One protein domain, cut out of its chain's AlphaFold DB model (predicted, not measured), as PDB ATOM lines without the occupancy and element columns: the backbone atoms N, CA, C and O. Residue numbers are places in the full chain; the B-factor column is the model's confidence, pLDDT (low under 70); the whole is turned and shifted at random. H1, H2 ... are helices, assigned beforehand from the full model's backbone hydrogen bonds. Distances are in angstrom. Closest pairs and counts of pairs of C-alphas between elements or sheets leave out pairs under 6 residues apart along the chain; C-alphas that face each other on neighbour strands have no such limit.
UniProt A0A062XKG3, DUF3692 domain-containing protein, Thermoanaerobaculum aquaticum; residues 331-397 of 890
ATOM      1  N   GLU A 331      -9.563  47.892  46.034       88.50
ATOM      2  CA  GLU A 331      -8.877  49.097  45.560       88.50
ATOM      3  C   GLU A 331      -8.639  49.124  44.035       88.50
ATOM      4  O   GLU A 331      -8.323  50.170  43.463       88.50
ATOM      5  N   GLU A 332      -8.810  47.990  43.353       87.56
ATOM      6  CA  GLU A 332      -8.547  47.811  41.922       87.56
ATOM      7  C   GLU A 332      -9.812  47.854  41.059       87.56
ATOM      8  O   GLU A 332      -9.714  47.727  39.840       87.56
ATOM      9  N   GLU A 333     -10.996  48.041  41.637       82.50
ATOM     10  CA  GLU A 333     -12.268  47.968  40.907       82.50
ATOM     11  C   GLU A 333     -12.319  48.908  39.686       82.50
ATOM     12  O   GLU A 333     -12.727  48.514  38.591       82.50
ATOM     13  N   HIS A 334     -11.754  50.111  39.821       82.69
ATOM     14  CA  HIS A 334     -11.608  51.092  38.741       82.69
ATOM     15  C   HIS A 334     -10.797  50.586  37.531       82.69
ATOM     16  O   HIS A 334     -10.932  51.104  36.421       82.69
ATOM     17  N   THR A 335      -9.946  49.571  37.712       81.75
ATOM     18  CA  THR A 335      -9.115  49.007  36.639       81.75
ATOM     19  C   THR A 335      -9.896  48.082  35.706       81.75
ATOM     20  O   THR A 335      -9.446  47.847  34.584       81.75
ATOM     21  N   ARG A 336     -11.090  47.606  36.101       80.12
ATOM     22  CA  ARG A 336     -11.936  46.703  35.292       80.12
ATOM     23  C   ARG A 336     -12.317  47.294  33.929       80.12
ATOM     24  O   ARG A 336     -12.503  46.561  32.959       80.12
ATOM     25  N   GLY A 337     -12.386  48.622  33.824       79.88
ATOM     26  CA  GLY A 337     -12.660  49.349  32.579       79.88
ATOM     27  C   GLY A 337     -11.444  49.568  31.668       79.88
ATOM     28  O   GLY A 337     -11.569  50.242  30.647       79.88
ATOM     29  N   VAL A 338     -10.258  49.045  32.007       80.06
ATOM     30  CA  VAL A 338      -9.025  49.305  31.247       80.06
ATOM     31  C   VAL A 338      -8.856  48.299  30.094       80.06
ATOM     32  O   VAL A 338      -8.788  47.087  30.330       80.06
ATOM     33  N   PRO A 339      -8.725  48.755  28.831       79.38
ATOM     34  CA  PRO A 339      -8.557  47.861  27.686       79.38
ATOM     35  C   PRO A 339      -7.209  47.125  27.721       79.38
ATOM     36  O   PRO A 339      -6.232  47.702  28.208       79.38
ATOM     37  N   PRO A 340      -7.100  45.914  27.123       74.81
ATOM     38  CA  PRO A 340      -5.884  45.088  27.123       74.81
ATOM     39  C   PRO A 340      -4.578  45.851  26.857       74.81
ATOM     40  O   PRO A 340      -3.620  45.724  27.616       74.81
ATOM     41  N   GLY A 341      -4.556  46.717  25.836       74.88
ATOM     42  CA  GLY A 341      -3.365  47.484  25.447       74.88
ATOM     43  C   GLY A 341      -2.923  48.572  26.436       74.88
ATOM     44  O   GLY A 341      -1.808  49.068  26.319       74.88
ATOM     45  N   LYS A 342      -3.764  48.942  27.412       77.56
ATOM     46  CA  LYS A 342      -3.475  49.963  28.440       77.56
ATOM     47  C   LYS A 342      -3.368  49.385  29.857       77.56
ATOM     48  O   LYS A 342      -3.155  50.136  30.809       77.56
ATOM     49  N   ARG A 343      -3.486  48.062  30.031       77.31
ATOM     50  CA  ARG A 343      -3.426  47.433  31.363       77.31
ATOM     51  C   ARG A 343      -2.050  47.603  32.010       77.31
ATOM     52  O   ARG A 343      -1.971  48.006  33.162       77.31
ATOM     53  N   ARG A 344      -0.961  47.424  31.248       73.44
ATOM     54  CA  ARG A 344       0.419  47.601  31.751       73.44
ATOM     55  C   ARG A 344       0.698  49.016  32.266       73.44
ATOM     56  O   ARG A 344       1.369  49.163  33.279       73.44
ATOM     57  N   SER A 345       0.137  50.047  31.630       66.38
ATOM     58  CA  SER A 345       0.259  51.432  32.111       66.38
ATOM     59  C   SER A 345      -0.494  51.697  33.416       66.38
ATOM     60  O   SER A 345      -0.185  52.667  34.097       66.38
ATOM     61  N   ALA A 346      -1.461  50.849  33.782       62.09
ATOM     62  CA  ALA A 346      -2.164  50.974  35.051       62.09
ATOM     63  C   ALA A 346      -1.360  50.406  36.237       62.09
ATOM     64  O   ALA A 346      -1.651  50.816  37.350       62.09
ATOM     65  N   ASN A 347      -0.388  49.497  36.012       63.66
ATOM     66  CA  ASN A 347       0.509  48.812  36.978       63.66
ATOM     67  C   ASN A 347      -0.076  48.472  38.370       63.66
ATOM     68  O   ASN A 347       0.645  48.425  39.363       63.66
ATOM     69  N   LYS A 348      -1.394  48.278  38.461       73.31
ATOM     70  CA  LYS A 348      -2.123  48.209  39.736       73.31
ATOM     71  C   LYS A 348      -2.929  46.937  39.921       73.31
ATOM     72  O   LYS A 348      -3.378  46.708  41.024       73.31
ATOM     73  N   THR A 349      -3.121  46.128  38.883       87.38
ATOM     74  CA  THR A 349      -3.959  44.924  38.963       87.38
ATOM     75  C   THR A 349      -3.212  43.765  39.614       87.38
ATOM     76  O   THR A 349      -2.043  43.549  39.274       87.38
ATOM     77  N   ILE A 350      -3.912  42.935  40.384       89.44
ATOM     78  CA  ILE A 350      -3.377  41.694  40.959       89.44
ATOM     79  C   ILE A 350      -2.714  40.793  39.898       89.44
ATOM     80  O   ILE A 350      -1.627  40.269  40.115       89.44
ATOM     81  N   TRP A 351      -3.287  40.708  38.691       91.06
ATOM     82  CA  TRP A 351      -2.784  39.867  37.594       91.06
ATOM     83  C   TRP A 351      -1.410  40.277  37.052       91.06
ATOM     84  O   TRP A 351      -0.603  39.416  36.712       91.06
ATOM     85  N   LEU A 352      -1.109  41.578  37.002       88.69
ATOM     86  CA  LEU A 352       0.206  42.064  36.562       88.69
ATOM     87  C   LEU A 352       1.315  41.700  37.558       88.69
ATOM     88  O   LEU A 352       2.461  41.507  37.160       88.69
ATOM     89  N   ARG A 353       0.974  41.558  38.843       89.12
ATOM     90  CA  ARG A 353       1.916  41.134  39.890       89.12
ATOM     91  C   ARG A 353       2.195  39.632  39.851       89.12
ATOM     92  O   ARG A 353       3.194  39.176  40.392       89.12
ATOM     93  N   LEU A 354       1.349  38.878  39.150       88.69
ATOM     94  CA  LEU A 354       1.460  37.435  38.953       88.69
ATOM     95  C   LEU A 354       2.167  37.063  37.633       88.69
ATOM     96  O   LEU A 354       2.248  35.881  37.312       88.69
ATOM     97  N   GLU A 355       2.698  38.022  36.856       83.31
ATOM     98  CA  GLU A 355       3.294  37.741  35.531       83.31
ATOM     99  C   GLU A 355       4.482  36.767  35.569       83.31
ATOM    100  O   GLU A 355       4.735  36.071  34.582       83.31
ATOM    101  N   ASP A 356       5.200  36.698  36.689       80.06
ATOM    102  CA  ASP A 356       6.329  35.782  36.879       80.06
ATOM    103  C   ASP A 356       5.929  34.485  37.607       80.06
ATOM    104  O   ASP A 356       6.787  33.689  37.988       80.06
ATOM    105  N   LYS A 357       4.622  34.243  37.784       82.44
ATOM    106  CA  LYS A 357       4.055  33.058  38.443       82.44
ATOM    107  C   LYS A 357       3.350  32.161  37.409       82.44
ATOM    108  O   LYS A 357       2.182  32.387  37.092       82.44
ATOM    109  N   PRO A 358       3.998  31.084  36.917       75.19
ATOM    110  CA  PRO A 358       3.465  30.252  35.829       75.19
ATOM    111  C   PRO A 358       2.135  29.550  36.136       75.19
ATOM    112  O   PRO A 358       1.432  29.143  35.213       75.19
ATOM    113  N   ILE A 359       1.792  29.395  37.421       83.44
ATOM    114  CA  ILE A 359       0.559  28.743  37.890       83.44
ATOM    115  C   ILE A 359      -0.684  29.471  37.363       83.44
ATOM    116  O   ILE A 359      -1.674  28.830  37.020       83.44
ATOM    117  N   TRP A 360      -0.634  30.802  37.276       84.06
ATOM    118  CA  TRP A 360      -1.820  31.625  37.045       84.06
ATOM    119  C   TRP A 360      -2.112  31.888  35.570       84.06
ATOM    120  O   TRP A 360      -3.270  32.084  35.214       84.06
ATOM    121  N   GLY A 361      -1.117  31.841  34.686       77.00
ATOM    122  CA  GLY A 361      -1.337  32.045  33.256       77.00
ATOM    123  C   GLY A 361      -0.160  32.698  32.546       77.00
ATOM    124  O   GLY A 361       0.975  32.676  33.016       77.00
ATOM    125  N   ARG A 362      -0.431  33.249  31.359       75.75
ATOM    126  CA  ARG A 362       0.583  33.950  30.552       75.75
ATOM    127  C   ARG A 362       0.752  35.399  31.012       75.75
ATOM    128  O   ARG A 362      -0.166  35.994  31.570       75.75
ATOM    129  N   LYS A 363       1.899  36.000  30.683       77.81
ATOM    130  CA  LYS A 363       2.168  37.419  30.961       77.81
ATOM    131  C   LYS A 363       1.067  38.313  30.379       77.81
ATOM    132  O   LYS A 363       0.752  38.217  29.193       77.81
ATOM    133  N   GLY A 364       0.500  39.180  31.216       80.75
ATOM    134  CA  GLY A 364      -0.586  40.099  30.870       80.75
ATOM    135  C   GLY A 364      -2.000  39.495  30.848       80.75
ATOM    136  O   GLY A 364      -2.949  40.232  30.578       80.75
ATOM    137  N   GLU A 365      -2.170  38.198  31.129       86.75
ATOM    138  CA  GLU A 365      -3.479  37.528  31.144       86.75
ATOM    139  C   GLU A 365      -4.272  37.875  32.421       86.75
ATOM    140  O   GLU A 365      -3.742  37.812  33.525       86.75
ATOM    141  N   HIS A 366      -5.543  38.251  32.272       91.25
ATOM    142  CA  HIS A 366      -6.476  38.572  33.356       91.25
ATOM    143  C   HIS A 366      -7.619  37.556  33.372       91.25
ATOM    144  O   HIS A 366      -8.284  37.342  32.352       91.25
ATOM    145  N   LEU A 367      -7.871  36.930  34.524       93.31
ATOM    146  CA  LEU A 367      -8.783  35.790  34.627       93.31
ATOM    147  C   LEU A 367      -9.980  36.057  35.543       93.31
ATOM    148  O   LEU A 367      -9.891  36.766  36.539       93.31
ATOM    149  N   CYS A 368     -11.123  35.452  35.217       93.75
ATOM    150  CA  CYS A 368     -12.257  35.344  36.139       93.75
ATOM    151  C   CYS A 368     -12.054  34.196  37.135       93.75
ATOM    152  O   CYS A 368     -11.220  33.319  36.905       93.75
ATOM    153  N   GLY A 369     -12.883  34.139  38.182       94.06
ATOM    154  CA  GLY A 369     -12.793  33.113  39.232       94.06
ATOM    155  C   GLY A 369     -12.808  31.678  38.704       94.06
ATOM    156  O   GLY A 369     -11.950  30.877  39.056       94.06
ATOM    157  N   ARG A 370     -13.703  31.371  37.759       93.44
ATOM    158  CA  ARG A 370     -13.794  30.039  37.133       93.44
ATOM    159  C   ARG A 370     -12.538  29.654  36.342       93.44
ATOM    160  O   ARG A 370     -12.119  28.501  36.370       93.44
ATOM    161  N   CYS A 371     -11.939  30.601  35.619       93.44
ATOM    162  CA  CYS A 371     -10.728  30.338  34.836       93.44
ATOM    163  C   CYS A 371      -9.482  30.278  35.724       93.44
ATOM    164  O   CYS A 371      -8.625  29.429  35.496       93.44
ATOM    165  N   ALA A 372      -9.414  31.126  36.755       94.50
ATOM    166  CA  ALA A 372      -8.384  31.075  37.785       94.50
ATOM    167  C   ALA A 372      -8.398  29.716  38.505       94.50
ATOM    168  O   ALA A 372      -7.352  29.085  38.625       94.50
ATOM    169  N   LEU A 373      -9.587  29.200  38.846       94.50
ATOM    170  CA  LEU A 373      -9.763  27.879  39.457       94.50
ATOM    171  C   LEU A 373      -9.192  26.767  38.571       94.50
ATOM    172  O   LEU A 373      -8.449  25.914  39.049       94.50
ATOM    173  N   LYS A 374      -9.477  26.799  37.261       91.62
ATOM    174  CA  LYS A 374      -8.923  25.826  36.301       91.62
ATOM    175  C   LYS A 374      -7.398  25.907  36.188       91.62
ATOM    176  O   LYS A 374      -6.760  24.869  36.045       91.62
ATOM    177  N   ARG A 375      -6.810  27.107  36.233       89.81
ATOM    178  CA  ARG A 375      -5.348  27.307  36.186       89.81
ATOM    179  C   ARG A 375      -4.660  26.829  37.464       89.81
ATOM    180  O   ARG A 375      -3.621  26.178  37.394       89.81
ATOM    181  N   PHE A 376      -5.290  27.085  38.606       92.44
ATOM    182  CA  PHE A 376      -4.813  26.695  39.928       92.44
ATOM    183  C   PHE A 376      -4.924  25.185  40.194       92.44
ATOM    184  O   PHE A 376      -4.008  24.592  40.765       92.44
ATOM    185  N   TRP A 377      -6.009  24.548  39.737       92.38
ATOM    186  CA  TRP A 377      -6.322  23.134  39.981       92.38
ATOM    187  C   TRP A 377      -5.144  22.155  39.783       92.38
ATOM    188  O   TRP A 377      -4.887  21.353  40.680       92.38
ATOM    189  N   PRO A 378      -4.387  22.215  38.670       87.19
ATOM    190  CA  PRO A 378      -3.123  21.506  38.493       87.19
ATOM    191  C   PRO A 378      -2.171  21.482  39.696       87.19
ATOM    192  O   PRO A 378      -1.681  20.413  40.067       87.19
ATOM    193  N   ALA A 379      -1.881  22.654  40.266       85.88
ATOM    194  CA  ALA A 379      -0.945  22.803  41.374       85.88
ATOM    195  C   ALA A 379      -1.573  22.274  42.664       85.88
ATOM    196  O   ALA A 379      -0.987  21.414  43.316       85.88
ATOM    197  N   TYR A 380      -2.810  22.692  42.946       90.44
ATOM    198  CA  TYR A 380      -3.565  22.253  44.117       90.44
ATOM    199  C   TYR A 380      -3.669  20.729  44.209       90.44
ATOM    200  O   TYR A 380      -3.355  20.139  45.238       90.44
ATOM    201  N   PHE A 381      -4.065  20.061  43.124       89.94
ATOM    202  CA  PHE A 381      -4.221  18.610  43.144       89.94
ATOM    203  C   PHE A 381      -2.881  17.889  43.338       89.94
ATOM    204  O   PHE A 381      -2.817  16.901  44.061       89.94
ATOM    205  N   SER A 382      -1.793  18.405  42.755       85.50
ATOM    206  CA  SER A 382      -0.450  17.843  42.967       85.50
ATOM    207  C   SER A 382      -0.022  17.954  44.438       85.50
ATOM    208  O   SER A 382       0.507  16.997  45.001       85.50
ATOM    209  N   GLU A 383      -0.316  19.086  45.083       85.00
ATOM    210  CA  GLU A 383      -0.097  19.290  46.522       85.00
ATOM    211  C   GLU A 383      -0.964  18.339  47.371       85.00
ATOM    212  O   GLU A 383      -0.494  17.810  48.379       85.00
ATOM    213  N   GLN A 384      -2.202  18.051  46.955       87.25
ATOM    214  CA  GLN A 384      -3.074  17.085  47.636       87.25
ATOM    215  C   GLN A 384      -2.542  15.650  47.545       87.25
ATOM    216  O   GLN A 384      -2.497  14.959  48.563       87.25
ATOM    217  N   VAL A 385      -2.082  15.206  46.371       85.88
ATOM    218  CA  VAL A 385      -1.490  13.865  46.228       85.88
ATOM    219  C   VAL A 385      -0.239  13.723  47.095       85.88
ATOM    220  O   VAL A 385      -0.078  12.720  47.789       85.88
ATOM    221  N   ALA A 386       0.603  14.756  47.140       80.62
ATOM    222  CA  ALA A 386       1.771  14.782  48.009       80.62
ATOM    223  C   ALA A 386       1.422  14.648  49.499       80.62
ATOM    224  O   ALA A 386       2.105  13.946  50.249       80.62
ATOM    225  N   ARG A 387       0.337  15.302  49.938       83.88
ATOM    226  CA  ARG A 387      -0.183  15.167  51.306       83.88
ATOM    227  C   ARG A 387      -0.653  13.741  51.580       83.88
ATOM    228  O   ARG A 387      -0.309  13.193  52.622       83.88
ATOM    229  N   TRP A 388      -1.373  13.120  50.642       85.62
ATOM    230  CA  TRP A 388      -1.814  11.726  50.767       85.62
ATOM    231  C   TRP A 388      -0.656  10.725  50.857       85.62
ATOM    232  O   TRP A 388      -0.815   9.689  51.492       85.62
ATOM    233  N   GLN A 389       0.502  11.039  50.274       79.31
ATOM    234  CA  GLN A 389       1.709  10.203  50.304       79.31
ATOM    235  C   GLN A 389       2.627  10.440  51.523       79.31
ATOM    236  O   GLN A 389       3.676   9.805  51.611       79.31
ATOM    237  N   GLY A 390       2.261  11.315  52.471       70.62
ATOM    238  CA  GLY A 390       2.988  11.465  53.741       70.62
ATOM    239  C   GLY A 390       3.920  12.680  53.886       70.62
ATOM    240  O   GLY A 390       4.783  12.649  54.758       70.62
ATOM    241  N   GLY A 391       3.748  13.765  53.110       58.69
ATOM    242  CA  GLY A 391       4.292  15.099  53.458       58.69
ATOM    243  C   GLY A 391       5.201  15.793  52.423       58.69
ATOM    244  O   GLY A 391       5.477  15.268  51.347       58.69
ATOM    245  N   GLU A 392       5.654  17.018  52.745       47.56
ATOM    246  CA  GLU A 392       6.264  18.009  51.822       47.56
ATOM    247  C   GLU A 392       7.477  17.521  50.997       47.56
ATOM    248  O   GLU A 392       7.690  18.007  49.881       47.56
ATOM    249  N   GLU A 393       8.255  16.543  51.480       44.78
ATOM    250  CA  GLU A 393       9.379  15.961  50.721       44.78
ATOM    251  C   GLU A 393       8.932  15.129  49.506       44.78
ATOM    252  O   GLU A 393       9.645  15.096  48.500       44.78
ATOM    253  N   ALA A 394       7.746  14.509  49.555       44.66
ATOM    254  CA  ALA A 394       7.129  13.852  48.399       44.66
ATOM    255  C   ALA A 394       6.544  14.884  47.416       44.66
ATOM    256  O   ALA A 394       6.646  14.724  46.198       44.66
ATOM    257  N   GLY A 395       6.021  16.004  47.932       41.34
ATOM    258  CA  GLY A 395       5.423  17.079  47.127       41.34
ATOM    259  C   GLY A 395       6.402  17.890  46.296       41.34
ATOM    260  O   GLY A 395       6.062  18.300  45.187       41.34
ATOM    261  N   ARG A 396       7.654  18.037  46.748       42.72
ATOM    262  CA  ARG A 396       8.725  18.627  45.924       42.72
ATOM    263  C   ARG A 396       9.096  17.783  44.697       42.72
ATOM    264  O   ARG A 396       9.805  18.294  43.840       42.72
ATOM    265  N   ARG A 397       8.645  16.522  44.598       44.84
ATOM    266  CA  ARG A 397       8.998  15.593  43.503       44.84
ATOM    267  C   ARG A 397       7.911  15.436  42.436       44.84
ATOM    268  O   ARG A 397       8.228  15.022  41.325       44.84
TER     269      ARG A 397
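What this domain is: This is residues 331 to 397 of the 890 residues of the protein "DUF3692 domain-containing protein" of Thermoanaerobaculum aquaticum (UniProt A0A062XKG3). The printed part is a loose rod: short helices H1 and H2 make one end, H3 and the looping residues 354 to 368 the middle, and the long, kinked H4 the rest, with tiny H5 folded back on residues 382 to 387. The printed part has 67 residues, 42 of them in five named helices, H1 to H5 in order along the chain, with no named strand; the class is all helix, the radius of gyration of the C-alphas is 15.6 A and the spans are 46 by 21 by 20 A.

Where its parts are: H1, residues 331 to 337, begins at C-alpha (-8.877, 49.097, 45.560). H2 is residues 340 to 346, H3 350 to 353. H4, residues 369 to 388, 26.7 A long, kinks by 46 degrees near residue 376. H5, residues 392 to 395, ends at (5.423, 17.079, 47.127).

How they stand to each other: H1 and H2 are close but not clearly touching, C-alphas Thr 335 and Ala 346 being closest at 7.4 A. H3 and H4 are apart. H4 touches H5, closest at C-alphas Ala 386 and Gly 395, 4.4 A. O i to N i+4 pairs within hydrogen-bond range are 0 of 3 in H1, 1 of 3 in H2, 14 of 16 in H4; i+3 pairs are 2 of 4 in H1, 3 of 4 in H2.

The domain as a whole: C-alphas Lys 342 and Gly 390 are farthest apart, 46.5 A. The printed part has no cut; the link H3 to H4 is long. Residues 345 to 347 and 391 to 397 have pLDDT under 70.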